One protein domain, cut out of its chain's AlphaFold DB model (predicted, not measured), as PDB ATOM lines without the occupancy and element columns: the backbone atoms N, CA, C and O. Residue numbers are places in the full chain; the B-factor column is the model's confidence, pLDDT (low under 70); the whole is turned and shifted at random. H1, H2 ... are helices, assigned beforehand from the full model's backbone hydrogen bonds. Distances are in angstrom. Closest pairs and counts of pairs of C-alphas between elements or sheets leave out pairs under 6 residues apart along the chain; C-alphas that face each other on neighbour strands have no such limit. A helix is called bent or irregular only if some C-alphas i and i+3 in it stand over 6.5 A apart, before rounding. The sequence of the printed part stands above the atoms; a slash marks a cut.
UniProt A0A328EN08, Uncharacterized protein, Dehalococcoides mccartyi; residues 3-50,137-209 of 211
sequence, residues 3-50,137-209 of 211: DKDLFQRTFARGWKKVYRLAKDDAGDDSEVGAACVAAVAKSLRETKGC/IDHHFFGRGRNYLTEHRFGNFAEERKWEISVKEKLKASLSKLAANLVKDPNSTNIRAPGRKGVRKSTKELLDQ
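This is residues 3 to 50 and 137 to 209 of the 211 residues of an uncharacterized protein of Dehalococcoides mccartyi (UniProt A0A328EN08). Long bent helix H5 makes one side of a helical body, with H3 and H4b packed on it, H2 on these two, and H1 at the edge. Residues 199 to 209, with H6, stick out as a tail. The all-helix printed part has 121 residues, with six named helices, H1 to H6; it is compact, radius of gyration of the C-alphas 15.7 A, spanning 42 by 42 by 26 A.

By hydrogen bonds H5, residues 157 to 184, and H4, 137 to 154, are single helices, but bent: C-alphas 170 and 173 are 7.3 A apart, 144 and 147 7.4 A. The arms are H5a, 157 to 170, 20.1 A, H5b, 173 to 184, 17.1 A, H4a, 137 to 144, and H4b, 147 to 154. H3 is 29 to 46, 25.3 A; H2 16 to 23; H1 3 to 10, from C-alpha (187.835, 208.454, 191.053); H6 203 to 207, to C-alpha (189.588, 228.390, 226.349).

H3 touches H5a with residues 29 to 33 alone, closest C-alphas Asp 29 and Val 167, 5.3 A. H2 and H3 form a hairpin, closest C-alphas Val 18 and Ala 35, 5.4 A. H4a has 1 of 4 O i to N i+4 pairs within hydrogen-bond range, and 1 of 5 i+3 pairs.

Residues 51 to 136 are not printed; C-alphas 50 and 137 are 15.3 A apart. The link H5 to H6 is long; pLDDT is under 70 in 21 residues, among them 195 to 202.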
ATOM      1  N   ASP A   3     186.366 208.611 191.129       57.16
ATOM      2  CA  ASP A   3     187.835 208.454 191.053       57.16
ATOM      3  C   ASP A   3     188.619 209.005 192.258       57.16
ATOM      4  O   ASP A   3     189.758 208.605 192.520       57.16
ATOM      5  N   LYS A   4     188.008 209.895 193.049       55.69
ATOM      6  CA  LYS A   4     188.692 210.602 194.150       55.69
ATOM      7  C   LYS A   4     189.057 209.680 195.325       55.69
ATOM      8  O   LYS A   4     190.094 209.888 195.958       55.69
ATOM      9  N   ASP A   5     188.265 208.636 195.568       58.66
ATOM     10  CA  ASP A   5     188.533 207.640 196.615       58.66
ATOM     11  C   ASP A   5     189.569 206.596 196.185       58.66
ATOM     12  O   ASP A   5     190.283 206.033 197.023       58.66
ATOM     13  N   LEU A   6     189.697 206.354 194.878       62.16
ATOM     14  CA  LEU A   6     190.665 205.403 194.337       62.16
ATOM     15  C   LEU A   6     192.096 205.898 194.550       62.16
ATOM     16  O   LEU A   6     192.940 205.132 195.016       62.16
ATOM     17  N   PHE A   7     192.366 207.187 194.325       70.88
ATOM     18  CA  PHE A   7     193.713 207.736 194.498       70.88
ATOM     19  C   PHE A   7     194.200 207.654 195.953       70.88
ATOM     20  O   PHE A   7     195.319 207.204 196.209       70.88
ATOM     21  N   GLN A   8     193.344 207.961 196.937       68.44
ATOM     22  CA  GLN A   8     193.699 207.827 198.356       68.44
ATOM     23  C   GLN A   8     193.998 206.367 198.751       68.44
ATOM     24  O   GLN A   8     194.828 206.111 199.633       68.44
ATOM     25  N   ARG A   9     193.352 205.392 198.096       73.06
ATOM     26  CA  ARG A   9     193.611 203.960 198.314       73.06
ATOM     27  C   ARG A   9     194.990 203.521 197.807       73.06
ATOM     28  O   ARG A   9     195.510 202.544 198.340       73.06
ATOM     29  N   THR A  10     195.616 204.260 196.884       80.06
ATOM     30  CA  THR A  10     196.963 203.945 196.358       80.06
ATOM     31  C   THR A  10     198.108 204.277 197.324       80.06
ATOM     32  O   THR A  10     199.221 203.753 197.185       80.06
ATOM     33  N   PHE A  11     197.861 205.128 198.327       82.62
ATOM     34  CA  PHE A  11     198.851 205.436 199.355       82.62
ATOM     35  C   PHE A  11     198.901 204.334 200.412       82.62
ATOM     36  O   PHE A  11     197.881 203.879 200.938       82.62
ATOM     37  N   ALA A  12     200.123 203.959 200.795       85.06
ATOM     38  CA  ALA A  12     200.342 203.066 201.923       85.06
ATOM     39  C   ALA A  12     199.708 203.644 203.203       85.06
ATOM     40  O   ALA A  12     199.646 204.861 203.394       85.06
ATOM     41  N   ARG A  13     199.248 202.773 204.112       85.06
ATOM     42  CA  ARG A  13     198.455 203.156 205.298       85.06
ATOM     43  C   ARG A  13     199.108 204.258 206.145       85.06
ATOM     44  O   ARG A  13     198.394 205.104 206.672       85.06
ATOM     45  N   GLY A  14     200.439 204.264 206.273       85.50
ATOM     46  CA  GLY A  14     201.185 205.309 206.991       85.50
ATOM     47  C   GLY A  14     201.152 206.694 206.328       85.50
ATOM     48  O   GLY A  14     201.228 207.699 207.026       85.50
ATOM     49  N   TRP A  15     200.967 206.750 205.009       91.19
ATOM     50  CA  TRP A  15     201.049 207.964 204.193       91.19
ATOM     51  C   TRP A  15     199.686 208.601 203.900       91.19
ATOM     52  O   TRP A  15     199.620 209.780 203.565       91.19
ATOM     53  N   LYS A  16     198.580 207.872 204.107       89.25
ATOM     54  CA  LYS A  16     197.214 208.396 203.911       89.25
ATOM     55  C   LYS A  16     196.933 209.670 204.714       89.25
ATOM     56  O   LYS A  16     196.225 210.549 204.232       89.25
ATOM     57  N   LYS A  17     197.492 209.784 205.926       89.19
ATOM     58  CA  LYS A  17     197.344 210.982 206.769       89.19
ATOM     59  C   LYS A  17     198.046 212.198 206.164       89.19
ATOM     60  O   LYS A  17     197.474 213.279 206.206       89.19
ATOM     61  N   VAL A  18     199.246 212.009 205.610       90.19
ATOM     62  CA  VAL A  18     200.010 213.071 204.936       90.19
ATOM     63  C   VAL A  18     199.195 213.622 203.773       90.19
ATOM     64  O   VAL A  18     198.962 214.821 203.699       90.19
ATOM     65  N   TYR A  19     198.684 212.721 202.932       88.44
ATOM     66  CA  TYR A  19     197.863 213.093 201.788       88.44
ATOM     67  C   TYR A  19     196.591 213.850 202.185       88.44
ATOM     68  O   TYR A  19     196.303 214.889 201.608       88.44
ATOM     69  N   ARG A  20     195.865 213.378 203.206       87.50
ATOM     70  CA  ARG A  20     194.657 214.059 203.691       87.50
ATOM     71  C   ARG A  20     194.951 215.490 204.165       87.50
ATOM     72  O   ARG A  20     194.266 216.412 203.753       87.50
ATOM     73  N   LEU A  21     196.000 215.677 204.975       88.31
ATOM     74  CA  LEU A  21     196.393 217.007 205.462       88.31
ATOM     75  C   LEU A  21     196.823 217.945 204.328       88.31
ATOM     76  O   LEU A  21     196.543 219.133 204.383       88.31
ATOM     77  N   ALA A  22     197.487 217.412 203.301       86.69
ATOM     78  CA  ALA A  22     197.940 218.206 202.165       86.69
ATOM     79  C   ALA A  22     196.823 218.573 201.175       86.69
ATOM     80  O   ALA A  22     196.982 219.543 200.438       86.69
ATOM     81  N   LYS A  23     195.743 217.783 201.122       83.19
ATOM     82  CA  LYS A  23     194.615 217.978 200.204       83.19
ATOM     83  C   LYS A  23     193.591 218.975 200.741       83.19
ATOM     84  O   LYS A  23     193.179 219.856 200.002       83.19
ATOM     85  N   ASP A  24     193.156 218.804 201.986       71.75
ATOM     86  CA  ASP A  24     191.930 219.447 202.485       71.75
ATOM     87  C   ASP A  24     192.164 220.874 203.031       71.75
ATOM     88  O   ASP A  24     191.330 221.383 203.769       71.75
ATOM     89  N   ASP A  25     193.332 221.473 202.753       65.75
ATOM     90  CA  ASP A  25     193.845 222.731 203.345       65.75
ATOM     91  C   ASP A  25     193.757 222.794 204.887       65.75
ATOM     92  O   ASP A  25     193.883 223.838 205.519       65.75
ATOM     93  N   ALA A  26     193.565 221.630 205.511       58.56
ATOM     94  CA  ALA A  26     193.238 221.478 206.921       58.56
ATOM     95  C   ALA A  26     194.476 221.435 207.828       58.56
ATOM     96  O   ALA A  26     194.336 221.438 209.049       58.56
ATOM     97  N   GLY A  27     195.678 221.332 207.255       61.81
ATOM     98  CA  GLY A  27     196.928 221.299 208.007       61.81
ATOM     99  C   GLY A  27     197.907 222.355 207.512       61.81
ATOM    100  O   GLY A  27     198.242 222.375 206.329       61.81
ATOM    101  N   ASP A  28     198.431 223.167 208.434       82.44
ATOM    102  CA  ASP A  28     199.633 223.972 208.187       82.44
ATOM    103  C   ASP A  28     200.787 223.054 207.729       82.44
ATOM    104  O   ASP A  28     200.861 221.873 208.093       82.44
ATOM    105  N   ASP A  29     201.731 223.588 206.954       84.50
ATOM    106  CA  ASP A  29     202.908 222.871 206.453       84.50
ATOM    107  C   ASP A  29     203.662 222.135 207.571       84.50
ATOM    108  O   ASP A  29     204.257 221.078 207.348       84.50
ATOM    109  N   SER A  30     203.647 222.690 208.788       83.38
ATOM    110  CA  SER A  30     204.231 222.071 209.979       83.38
ATOM    111  C   SER A  30     203.564 220.733 210.318       83.38
ATOM    112  O   SER A  30     204.237 219.745 210.636       83.38
ATOM    113  N   GLU A  31     202.238 220.651 210.195       86.06
ATOM    114  CA  GLU A  31     201.482 219.428 210.443       86.06
ATOM    115  C   GLU A  31     201.717 218.378 209.365       86.06
ATOM    116  O   GLU A  31     201.892 217.195 209.686       86.06
ATOM    117  N   VAL A  32     201.769 218.814 208.102       88.56
ATOM    118  CA  VAL A  32     202.125 217.959 206.963       88.56
ATOM    119  C   VAL A  32     203.535 217.404 207.165       88.56
ATOM    120  O   VAL A  32     203.735 216.190 207.101       88.56
ATOM    121  N   GLY A  33     204.498 218.256 207.526       88.38
ATOM    122  CA  GLY A  33     205.873 217.860 207.827       88.38
ATOM    123  C   GLY A  33     205.964 216.852 208.977       88.38
ATOM    124  O   GLY A  33     206.627 215.820 208.855       88.38
ATOM    125  N   ALA A  34     205.246 217.081 210.080       87.81
ATOM    126  CA  ALA A  34     205.197 216.140 211.198       87.81
ATOM    127  C   ALA A  34     204.568 214.792 210.799       87.81
ATOM    128  O   ALA A  34     205.027 213.733 211.239       87.81
ATOM    129  N   ALA A  35     203.531 214.812 209.957       90.75
ATOM    130  CA  ALA A  35     202.920 213.600 209.425       90.75
ATOM    131  C   ALA A  35     203.882 212.839 208.498       90.75
ATOM    132  O   ALA A  35     203.960 211.616 208.613       90.75
ATOM    133  N   CYS A  36     204.654 213.535 207.655       92.31
ATOM    134  CA  CYS A  36     205.708 212.938 206.830       92.31
ATOM    135  C   CYS A  36     206.735 212.211 207.699       92.31
ATOM    136  O   CYS A  36     207.008 211.036 207.477       92.31
ATOM    137  N   VAL A  37     207.256 212.866 208.738       92.00
ATOM    138  CA  VAL A  37     208.253 212.267 209.641       92.00
ATOM    139  C   VAL A  37     207.699 211.015 210.335       92.00
ATOM    140  O   VAL A  37     208.380 209.992 210.419       92.00
ATOM    141  N   ALA A  38     206.445 211.063 210.793       91.19
ATOM    142  CA  ALA A  38     205.779 209.905 211.383       91.19
ATOM    143  C   ALA A  38     205.579 208.762 210.376       91.19
ATOM    144  O   ALA A  38     205.768 207.592 210.728       91.19
ATOM    145  N   ALA A  39     205.227 209.090 209.132       92.44
ATOM    146  CA  ALA A  39     205.072 208.125 208.054       92.44
ATOM    147  C   ALA A  39     206.411 207.463 207.697       92.44
ATOM    148  O   ALA A  39     206.453 206.242 207.601       92.44
ATOM    149  N   VAL A  40     207.508 208.226 207.611       92.56
ATOM    150  CA  VAL A  40     208.857 207.683 207.371       92.56
ATOM    151  C   VAL A  40     209.271 206.737 208.496       92.56
ATOM    152  O   VAL A  40     209.630 205.596 208.222       92.56
ATOM    153  N   ALA A  41     209.157 207.151 209.762       90.88
ATOM    154  CA  ALA A  41     209.499 206.296 210.904       90.88
ATOM    155  C   ALA A  41     208.673 204.996 210.930       90.88
ATOM    156  O   ALA A  41     209.154 203.935 211.325       90.88
ATOM    157  N   LYS A  42     207.404 205.070 210.517       90.88
ATOM    158  CA  LYS A  42     206.544 203.894 210.375       90.88
ATOM    159  C   LYS A  42     206.979 203.010 209.206       90.88
ATOM    160  O   LYS A  42     207.092 201.808 209.407       90.88
ATOM    161  N   SER A  43     207.259 203.581 208.038       90.69
ATOM    162  CA  SER A  43     207.731 202.828 206.874       90.69
ATOM    163  C   SER A  43     209.053 202.123 207.153       90.69
ATOM    164  O   SER A  43     209.163 200.948 206.837       90.69
ATOM    165  N   LEU A  44     210.004 202.790 207.817       89.44
ATOM    166  CA  LEU A  44     211.259 202.171 208.247       89.44
ATOM    167  C   LEU A  44     211.012 200.977 209.181       89.44
ATOM    168  O   LEU A  44     211.611 199.929 208.990       89.44
ATOM    169  N   ARG A  45     210.086 201.078 210.142       88.81
ATOM    170  CA  ARG A  45     209.728 199.938 211.008       88.81
ATOM    171  C   ARG A  45     209.064 198.792 210.246       88.81
ATOM    172  O   ARG A  45     209.431 197.638 210.440       88.81
ATOM    173  N   GLU A  46     208.097 199.099 209.383       87.62
ATOM    174  CA  GLU A  46     207.350 198.096 208.606       87.62
ATOM    175  C   GLU A  46     208.268 197.295 207.672       87.62
ATOM    176  O   GLU A  46     208.056 196.099 207.482       87.62
ATOM    177  N   THR A  47     209.318 197.918 207.135       85.12
ATOM    178  CA  THR A  47     210.297 197.250 206.265       85.12
ATOM    179  C   THR A  47     211.506 196.681 207.005       85.12
ATOM    180  O   THR A  47     212.448 196.242 206.346       85.12
ATOM    181  N   LYS A  48     211.503 196.684 208.349       83.94
ATOM    182  CA  LYS A  48     212.650 196.274 209.185       83.94
ATOM    183  C   LYS A  48     213.938 197.041 208.840       83.94
ATOM    184  O   LYS A  48     215.030 196.482 208.788       83.94
ATOM    185  N   GLY A  49     213.780 198.330 208.561       84.12
ATOM    186  CA  GLY A  49     214.851 199.274 208.290       84.12
ATOM    187  C   GLY A  49     215.497 199.105 206.925       84.12
ATOM    188  O   GLY A  49     214.829 198.807 205.931       84.12
ATOM    189  N   CYS A  50     216.803 199.357 206.886       86.94
ATOM    190  CA  CYS A  50     217.640 199.262 205.703       86.94
ATOM    191  C   CYS A  50     218.855 198.376 206.023       86.94
ATOM    192  O   CYS A  50     219.895 198.893 206.435       86.94
ATOM    193  N   ILE A 137     210.184 210.247 201.436       92.81
ATOM    194  CA  ILE A 137     209.079 211.209 201.345       92.81
ATOM    195  C   ILE A 137     208.749 211.482 199.883       92.81
ATOM    196  O   ILE A 137     207.578 211.451 199.502       92.81
ATOM    197  N   ASP A 138     209.765 211.679 199.052       91.94
ATOM    198  CA  ASP A 138     209.570 211.928 197.627       91.94
ATOM    199  C   ASP A 138     208.925 210.726 196.940       91.94
ATOM    200  O   ASP A 138     207.962 210.868 196.195       91.94
ATOM    201  N   HIS A 139     209.391 209.520 197.245       89.56
ATOM    202  CA  HIS A 139     208.890 208.295 196.635       89.56
ATOM    203  C   HIS A 139     207.448 207.951 197.041       89.56
ATOM    204  O   HIS A 139     206.650 207.493 196.217       89.56
ATOM    205  N   HIS A 140     207.100 208.140 198.315       89.00
ATOM    206  CA  HIS A 140     205.782 207.766 198.829       89.00
ATOM    207  C   HIS A 140     204.740 208.877 198.745       89.00
ATOM    208  O   HIS A 140     203.550 208.556 198.678       89.00
ATOM    209  N   PHE A 141     205.158 210.143 198.756       90.81
ATOM    210  CA  PHE A 141     204.257 211.285 198.795       90.81
ATOM    211  C   PHE A 141     204.448 212.225 197.608       90.81
ATOM    212  O   PHE A 141     203.651 212.128 196.680       90.81
ATOM    213  N   PHE A 142     205.469 213.088 197.588       88.56
ATOM    214  CA  PHE A 142     205.554 214.167 196.587       88.56
ATOM    215  C   PHE A 142     205.568 213.648 195.144       88.56
ATOM    216  O   PHE A 142     204.832 214.143 194.301       88.56
ATOM    217  N   GLY A 143     206.306 212.578 194.853       86.56
ATOM    218  CA  GLY A 143     206.369 211.981 193.518       86.56
ATOM    219  C   GLY A 143     205.057 211.347 193.046       86.56
ATOM    220  O   GLY A 143     204.845 211.227 191.845       86.56
ATOM    221  N   ARG A 144     204.166 210.956 193.966       85.50
ATOM    222  CA  ARG A 144     202.845 210.395 193.631       85.50
ATOM    223  C   ARG A 144     201.757 211.459 193.641       85.50
ATOM    224  O   ARG A 144     200.922 211.484 192.749       85.50
ATOM    225  N   GLY A 145     201.764 212.310 194.662       83.69
ATOM    226  CA  GLY A 145     200.745 213.317 194.927       83.69
ATOM    227  C   GLY A 145     200.857 214.568 194.063       83.69
ATOM    228  O   GLY A 145     199.856 215.262 193.947       83.69
ATOM    229  N   ARG A 146     202.015 214.846 193.442       86.88
ATOM    230  CA  ARG A 146     202.268 216.102 192.717       86.88
ATOM    231  C   ARG A 146     201.180 216.451 191.708       86.88
ATOM    232  O   ARG A 146     200.569 217.496 191.852       86.88
ATOM    233  N   ASN A 147     200.902 215.586 190.732       85.06
ATOM    234  CA  ASN A 147     199.919 215.900 189.684       85.06
ATOM    235  C   ASN A 147     198.541 216.221 190.278       85.06
ATOM    236  O   ASN A 147     197.908 217.192 189.882       85.06
ATOM    237  N   TYR A 148     198.129 215.447 191.283       85.69
ATOM    238  CA  TYR A 148     196.864 215.662 191.971       85.69
ATOM    239  C   TYR A 148     196.838 216.997 192.729       85.69
ATOM    240  O   TYR A 148     195.893 217.766 192.591       85.69
ATOM    241  N   LEU A 149     197.876 217.283 193.521       86.25
ATOM    242  CA  LEU A 149     197.983 218.520 194.301       86.25
ATOM    243  C   LEU A 149     198.068 219.752 193.394       86.25
ATOM    244  O   LEU A 149     197.448 220.771 193.692       86.25
ATOM    245  N   THR A 150     198.781 219.648 192.273       87.69
ATOM    246  CA  THR A 150     198.832 220.691 191.249       87.69
ATOM    247  C   THR A 150     197.443 220.976 190.691       87.69
ATOM    248  O   THR A 150     197.017 222.121 190.699       87.69
ATOM    249  N   GLU A 151     196.712 219.954 190.249       85.56
ATOM    250  CA  GLU A 151     195.400 220.136 189.616       85.56
ATOM    251  C   GLU A 151     194.323 220.622 190.603       85.56
ATOM    252  O   GLU A 151     193.452 221.402 190.231       85.56
ATOM    253  N   HIS A 152     194.377 220.181 191.863       82.62
ATOM    254  CA  HIS A 152     193.267 220.360 192.805       82.62
ATOM    255  C   HIS A 152     193.501 221.420 193.887       82.62
ATOM    256  O   HIS A 152     192.536 221.825 194.531       82.62
ATOM    257  N   ARG A 153     194.751 221.835 194.132       84.19
ATOM    258  CA  ARG A 153     195.088 222.791 195.202       84.19
ATOM    259  C   ARG A 153     195.870 223.999 194.702       84.19
ATOM    260  O   ARG A 153     195.502 225.118 195.024       84.19
ATOM    261  N   PHE A 154     196.948 223.777 193.955       85.25
ATOM    262  CA  PHE A 154     197.895 224.846 193.610       85.25
ATOM    263  C   PHE A 154     197.679 225.451 192.218       85.25
ATOM    264  O   PHE A 154     198.313 226.437 191.869       85.25
ATOM    265  N   GLY A 155     196.848 224.836 191.375       82.62
ATOM    266  CA  GLY A 155     196.581 225.255 189.994       82.62
ATOM    267  C   GLY A 155     197.760 225.088 189.023       82.62
ATOM    268  O   GLY A 155     197.547 224.840 187.839       82.62
ATOM    269  N   ASN A 156     199.010 225.192 189.488       89.94
ATOM    270  CA  ASN A 156     200.212 225.068 188.670       89.94
ATOM    271  C   ASN A 156     201.388 224.406 189.415       89.94
ATOM    272  O   ASN A 156     201.450 224.341 190.644       89.94
ATOM    273  N   PHE A 157     202.351 223.904 188.636       89.62
ATOM    274  CA  PHE A 157     203.524 223.203 189.163       89.62
ATOM    275  C   PHE A 157     204.487 224.113 189.936       89.62
ATOM    276  O   PHE A 157     205.223 223.627 190.793       89.62
ATOM    277  N   ALA A 158     204.531 225.413 189.637       91.25
ATOM    278  CA  ALA A 158     205.460 226.329 190.294       91.25
ATOM    279  C   ALA A 158     205.053 226.589 191.751       91.25
ATOM    280  O   ALA A 158     205.909 226.617 192.638       91.25
ATOM    281  N   GLU A 159     203.757 226.739 192.009       89.12
ATOM    282  CA  GLU A 159     203.192 226.905 193.348       89.12
ATOM    283  C   GLU A 159     203.303 225.628 194.179       89.12
ATOM    284  O   GLU A 159     203.796 225.688 195.307       89.12
ATOM    285  N   GLU A 160     202.979 224.465 193.599       90.62
ATOM    286  CA  GLU A 160     203.192 223.168 194.262       90.62
ATOM    287  C   GLU A 160     204.659 222.988 194.656       90.62
ATOM    288  O   GLU A 160     204.964 222.593 195.781       90.62
ATOM    289  N   ARG A 161     205.585 223.361 193.764       90.50
ATOM    290  CA  ARG A 161     207.017 223.250 194.025       90.50
ATOM    291  C   ARG A 161     207.488 224.186 195.136       90.50
ATOM    292  O   ARG A 161     208.310 223.776 195.955       90.50
ATOM    293  N   LYS A 162     206.997 225.431 195.177       90.56
ATOM    294  CA  LYS A 162     207.293 226.380 196.268       90.56
ATOM    295  C   LYS A 162     206.799 225.839 197.608       90.56
ATOM    296  O   LYS A 162     207.541 225.873 198.590       90.56
ATOM    297  N   TRP A 163     205.587 225.288 197.631       90.88
ATOM    298  CA  TRP A 163     205.026 224.644 198.812       90.88
ATOM    299  C   TRP A 163     205.842 223.418 199.247       90.88
ATOM    300  O   TRP A 163     206.220 223.315 200.413       90.88
ATOM    301  N   GLU A 164     206.206 222.527 198.319       91.44
ATOM    302  CA  GLU A 164     207.067 221.371 198.597       91.44
ATOM    303  C   GLU A 164     208.389 221.804 199.245       91.44
ATOM    304  O   GLU A 164     208.828 221.192 200.220       91.44
ATOM    305  N   ILE A 165     209.024 222.862 198.725       91.31
ATOM    306  CA  ILE A 165     210.268 223.412 199.279       91.31
ATOM    307  C   ILE A 165     210.039 223.915 200.712       91.31
ATOM    308  O   ILE A 165     210.780 223.505 201.605       91.31
ATOM    309  N   SER A 166     208.994 224.716 200.949       89.50
ATOM    310  CA  SER A 166     208.621 225.221 202.286       89.50
ATOM    311  C   SER A 166     208.421 224.081 203.291       89.50
ATOM    312  O   SER A 166     209.025 224.058 204.371       89.50
ATOM    313  N   VAL A 167     207.634 223.068 202.911       89.56
ATOM    314  CA  VAL A 167     207.400 221.879 203.737       89.56
ATOM    315  C   VAL A 167     208.726 221.182 204.025       89.56
ATOM    316  O   VAL A 167     209.015 220.904 205.189       89.56
ATOM    317  N   LYS A 168     209.558 220.953 202.995       89.88
ATOM    318  CA  LYS A 168     210.872 220.301 203.111       89.88
ATOM    319  C   LYS A 168     211.833 221.040 204.034       89.88
ATOM    320  O   LYS A 168     212.591 220.395 204.757       89.88
ATOM    321  N   GLU A 169     211.800 222.365 204.049       88.94
ATOM    322  CA  GLU A 169     212.601 223.174 204.964       88.94
ATOM    323  C   GLU A 169     212.180 222.984 206.419       88.94
ATOM    324  O   GLU A 169     213.032 222.688 207.262       88.94
ATOM    325  N   LYS A 170     210.874 223.042 206.703       85.94
ATOM    326  CA  LYS A 170     210.321 222.850 208.056       85.94
ATOM    327  C   LYS A 170     210.648 221.467 208.639       85.94
ATOM    328  O   LYS A 170     210.809 221.317 209.851       85.94
ATOM    329  N   LEU A 171     210.806 220.447 207.793       88.94
ATOM    330  CA  LEU A 171     211.123 219.076 208.214       88.94
ATOM    331  C   LEU A 171     212.618 218.748 208.328       88.94
ATOM    332  O   LEU A 171     212.930 217.727 208.942       88.94
ATOM    333  N   LYS A 172     213.544 219.602 207.855       87.94
ATOM    334  CA  LYS A 172     215.006 219.355 207.915       87.94
ATOM    335  C   LYS A 172     215.480 218.923 209.307       87.94
ATOM    336  O   LYS A 172     216.106 217.877 209.447       87.94
ATOM    337  N   ALA A 173     215.123 219.674 210.351       88.25
ATOM    338  CA  ALA A 173     215.570 219.385 211.718       88.25
ATOM    339  C   ALA A 173     215.022 218.052 212.263       88.25
ATOM    340  O   ALA A 173     215.725 217.312 212.953       88.25
ATOM    341  N   SER A 174     213.763 217.730 211.960       88.50
ATOM    342  CA  SER A 174     213.126 216.482 212.400       88.50
ATOM    343  C   SER A 174     213.649 215.274 211.625       88.50
ATOM    344  O   SER A 174     213.851 214.212 212.213       88.50
ATOM    345  N   LEU A 175     213.914 215.443 210.326       89.31
ATOM    346  CA  LEU A 175     214.555 214.429 209.499       89.31
ATOM    347  C   LEU A 175     215.984 214.147 209.943       89.31
ATOM    348  O   LEU A 175     216.345 212.983 210.029       89.31
ATOM    349  N   SER A 176     216.761 215.175 210.283       90.50
ATOM    350  CA  SER A 176     218.129 214.998 210.779       90.50
ATOM    351  C   SER A 176     218.167 214.141 212.051       90.50
ATOM    352  O   SER A 176     218.943 213.191 212.159       90.50
ATOM    353  N   LYS A 177     217.226 214.362 212.982       89.69
ATOM    354  CA  LYS A 177     217.061 213.500 214.169       89.69
ATOM    355  C   LYS A 177     216.671 212.066 213.813       89.69
ATOM    356  O   LYS A 177     217.177 211.124 214.418       89.69
ATOM    357  N   LEU A 178     215.760 211.892 212.856       88.44
ATOM    358  CA  LEU A 178     215.346 210.563 212.402       88.44
ATOM    359  C   LEU A 178     216.504 209.821 211.719       88.44
ATOM    360  O   LEU A 178     216.708 208.639 211.976       88.44
ATOM    361  N   ALA A 179     217.291 210.530 210.914       89.50
ATOM    362  CA  ALA A 179     218.492 210.026 210.270       89.50
ATOM    363  C   ALA A 179     219.550 209.611 211.298       89.50
ATOM    364  O   ALA A 179     220.070 208.505 211.204       89.50
ATOM    365  N   ALA A 180     219.775 210.408 212.346       89.75
ATOM    366  CA  ALA A 180     220.683 210.039 213.432       89.75
ATOM    367  C   ALA A 180     220.242 208.743 214.139       89.75
ATOM    368  O   ALA A 180     221.074 207.916 214.511       89.75
ATOM    369  N   ASN A 181     218.930 208.527 214.286       87.75
ATOM    370  CA  ASN A 181     218.400 207.269 214.811       87.75
ATOM    371  C   ASN A 181     218.612 206.101 213.837       87.75
ATOM    372  O   ASN A 181     218.962 205.016 214.287       87.75
ATOM    373  N   LEU A 182     218.458 206.318 212.527       87.19
ATOM    374  CA  LEU A 182     218.740 205.304 211.504       87.19
ATOM    375  C   LEU A 182     220.223 204.912 211.470       87.19
ATOM    376  O   LEU A 182     220.546 203.742 211.290       87.19
ATOM    377  N   VAL A 183     221.126 205.870 211.692       87.94
ATOM    378  CA  VAL A 183     222.567 205.600 211.801       87.94
ATOM    379  C   VAL A 183     222.872 204.693 212.998       87.94
ATOM    380  O   VAL A 183     223.720 203.808 212.884       87.94
ATOM    381  N   LYS A 184     222.185 204.902 214.129       86.94
ATOM    382  CA  LYS A 184     222.354 204.111 215.360       86.94
ATOM    383  C   LYS A 184     221.675 202.740 215.294       86.94
ATOM    384  O   LYS A 184     222.235 201.775 215.799       86.94
ATOM    385  N   ASP A 185     220.498 202.655 214.676       85.00
ATOM    386  CA  ASP A 185     219.704 201.429 214.522       85.00
ATOM    387  C   ASP A 185     219.276 201.218 213.051       85.00
ATOM    388  O   ASP A 185     218.145 201.534 212.666       85.00
ATOM    389  N   PRO A 186     220.158 200.656 212.201       81.06
ATOM    390  CA  PRO A 186     219.878 200.435 210.779       81.06
ATOM    391  C   PRO A 186     218.716 199.472 210.505       81.06
ATOM    392  O   PRO A 186     218.031 199.605 209.489       81.06
ATOM    393  N   ASN A 187     218.450 198.539 211.425       80.31
ATOM    394  CA  ASN A 187     217.325 197.600 211.346       80.31
ATOM    395  C   ASN A 187     215.998 198.245 211.768       80.31
ATOM    396  O   ASN A 187     214.928 197.665 211.589       80.31
ATOM    397  N   SER A 188     216.061 199.469 212.295       79.31
ATOM    398  CA  SER A 188     214.920 200.329 212.581       79.31
ATOM    399  C   SER A 188     213.858 199.704 213.483       79.31
ATOM    400  O   SER A 188     212.700 200.114 213.420       79.31
ATOM    401  N   THR A 189     214.208 198.733 214.329       73.75
ATOM    402  CA  THR A 189     213.237 198.038 215.189       73.75
ATOM    403  C   THR A 189     212.644 198.985 216.225       73.75
ATOM    404  O   THR A 189     211.452 198.899 216.531       73.75
ATOM    405  N   ASN A 190     213.433 199.958 216.692       76.56
ATOM    406  CA  ASN A 190     213.039 200.894 217.743       76.56
ATOM    407  C   ASN A 190     212.918 202.351 217.279       76.56
ATOM    408  O   ASN A 190     212.689 203.239 218.105       76.56
ATOM    409  N   ILE A 191     213.026 202.629 215.975       79.25
ATOM    410  CA  ILE A 191     212.941 204.005 215.475       79.25
ATOM    411  C   ILE A 191     211.539 204.570 215.714       79.25
ATOM    412  O   ILE A 191     210.532 204.115 215.164       79.25
ATOM    413  N   ARG A 192     211.484 205.624 216.529       78.44
ATOM    414  CA  ARG A 192     210.280 206.418 216.779       78.44
ATOM    415  C   ARG A 192     210.395 207.762 216.077       78.44
ATOM    416  O   ARG A 192     211.480 208.328 215.950       78.44
ATOM    417  N   ALA A 193     209.249 208.280 215.648       75.31
ATOM    418  CA  ALA A 193     209.177 209.651 215.171       75.31
ATOM    419  C   ALA A 193     209.548 210.604 216.325       75.31
ATOM    420  O   ALA A 193     209.070 210.392 217.445       75.31
ATOM    421  N   PRO A 194     210.380 211.632 216.091       72.25
ATOM    422  CA  PRO A 194     210.650 212.648 217.096       72.25
ATOM    423  C   PRO A 194     209.344 213.307 217.551       72.25
ATOM    424  O   PRO A 194     208.432 213.534 216.752       72.25
ATOM    425  N   GLY A 195     209.261 213.606 218.850       64.06
ATOM    426  CA  GLY A 195     208.108 214.289 219.429       64.06
ATOM    427  C   GLY A 195     207.832 215.610 218.714       64.06
ATOM    428  O   GLY A 195     208.760 216.330 218.333       64.06
ATOM    429  N   ARG A 196     206.547 215.926 218.519       64.62
ATOM    430  CA  ARG A 196     206.130 217.210 217.947       64.62
ATOM    431  C   ARG A 196     206.695 218.338 218.810       64.62
ATOM    432  O   ARG A 196     206.481 218.346 220.020       64.62
ATOM    433  N   LYS A 197     207.343 219.325 218.185       58.81
ATOM    434  CA  LYS A 197     207.517 220.645 218.801       58.81
ATOM    435  C   LYS A 197     206.166 221.358 218.753       58.81
ATOM    436  O   LYS A 197     205.949 222.223 217.917       58.81
ATOM    437  N   GLY A 198     205.219 220.918 219.575       55.19
ATOM    438  CA  GLY A 198     204.031 221.722 219.827       55.19
ATOM    439  C   GLY A 198     204.470 222.958 220.598       55.19
ATOM    440  O   GLY A 198     205.176 222.826 221.600       55.19
ATOM    441  N   VAL A 199     204.065 224.144 220.150       52.59
ATOM    442  CA  VAL A 199     203.965 225.279 221.070       52.59
ATOM    443  C   VAL A 199     202.991 224.809 222.147       52.59
ATOM    444  O   VAL A 199     201.851 224.465 221.831       52.59
ATOM    445  N   ARG A 200     203.463 224.651 223.388       53.44
ATOM    446  CA  ARG A 200     202.579 224.351 224.516       53.44
ATOM    447  C   ARG A 200     201.664 225.560 224.668       53.44
ATOM    448  O   ARG A 200     202.074 226.544 225.267       53.44
ATOM    449  N   LYS A 201     200.473 225.492 224.079       61.31
ATOM    450  CA  LYS A 201     199.436 226.488 224.323       61.31
ATOM    451  C   LYS A 201     199.033 226.375 225.782       61.31
ATOM    452  O   LYS A 201     198.830 225.263 226.282       61.31
ATOM    453  N   SER A 202     198.997 227.502 226.478       67.19
ATOM    454  CA  SER A 202     198.516 227.521 227.854       67.19
ATOM    455  C   SER A 202     197.031 227.137 227.882       67.19
ATOM    456  O   SER A 202     196.313 227.332 226.903       67.19
ATOM    457  N   THR A 203     196.545 226.594 229.000       70.81
ATOM    458  CA  THR A 203     195.123 226.233 229.160       70.81
ATOM    459  C   THR A 203     194.196 227.418 228.866       70.81
ATOM    460  O   THR A 203     193.098 227.228 228.362       70.81
ATOM    461  N   LYS A 204     194.673 228.644 229.118       65.94
ATOM    462  CA  LYS A 204     193.963 229.896 228.842       65.94
ATOM    463  C   LYS A 204     193.767 230.139 227.339       65.94
ATOM    464  O   LYS A 204     192.658 230.402 226.901       65.94
ATOM    465  N   GLU A 205     194.805 229.924 226.533       67.44
ATOM    466  CA  GLU A 205     194.738 230.073 225.067       67.44
ATOM    467  C   GLU A 205     193.824 229.051 224.380       67.44
ATOM    468  O   GLU A 205     193.394 229.276 223.252       67.44
ATOM    469  N   LEU A 206     193.559 227.912 225.023       63.94
ATOM    470  CA  LEU A 206     192.635 226.895 224.513       63.94
ATOM    471  C   LEU A 206     191.171 227.207 224.852       63.94
ATOM    472  O   LEU A 206     190.286 226.713 224.165       63.94
ATOM    473  N   LEU A 207     190.927 228.000 225.900       70.19
ATOM    474  CA  LEU A 207     189.588 228.390 226.349       70.19
ATOM    475  C   LEU A 207     189.085 229.670 225.662       70.19
ATOM    476  O   LEU A 207     187.879 229.839 225.529       70.19
ATOM    477  N   ASP A 208     189.992 230.527 225.183       63.47
ATOM    478  CA  ASP A 208     189.660 231.801 224.527       63.47
ATOM    479  C   ASP A 208     189.461 231.684 222.995       63.47
ATOM    480  O   ASP A 208     189.356 232.697 222.301       63.47
ATOM    481  N   GLN A 209     189.415 230.470 222.426       52.00
ATOM    482  CA  GLN A 209     189.072 230.290 221.010       52.00
ATOM    483  C   GLN A 209     187.545 230.210 220.847       52.00
ATOM    484  O   GLN A 209     186.941 229.302 221.422       52.00
TER     485      GLN A 209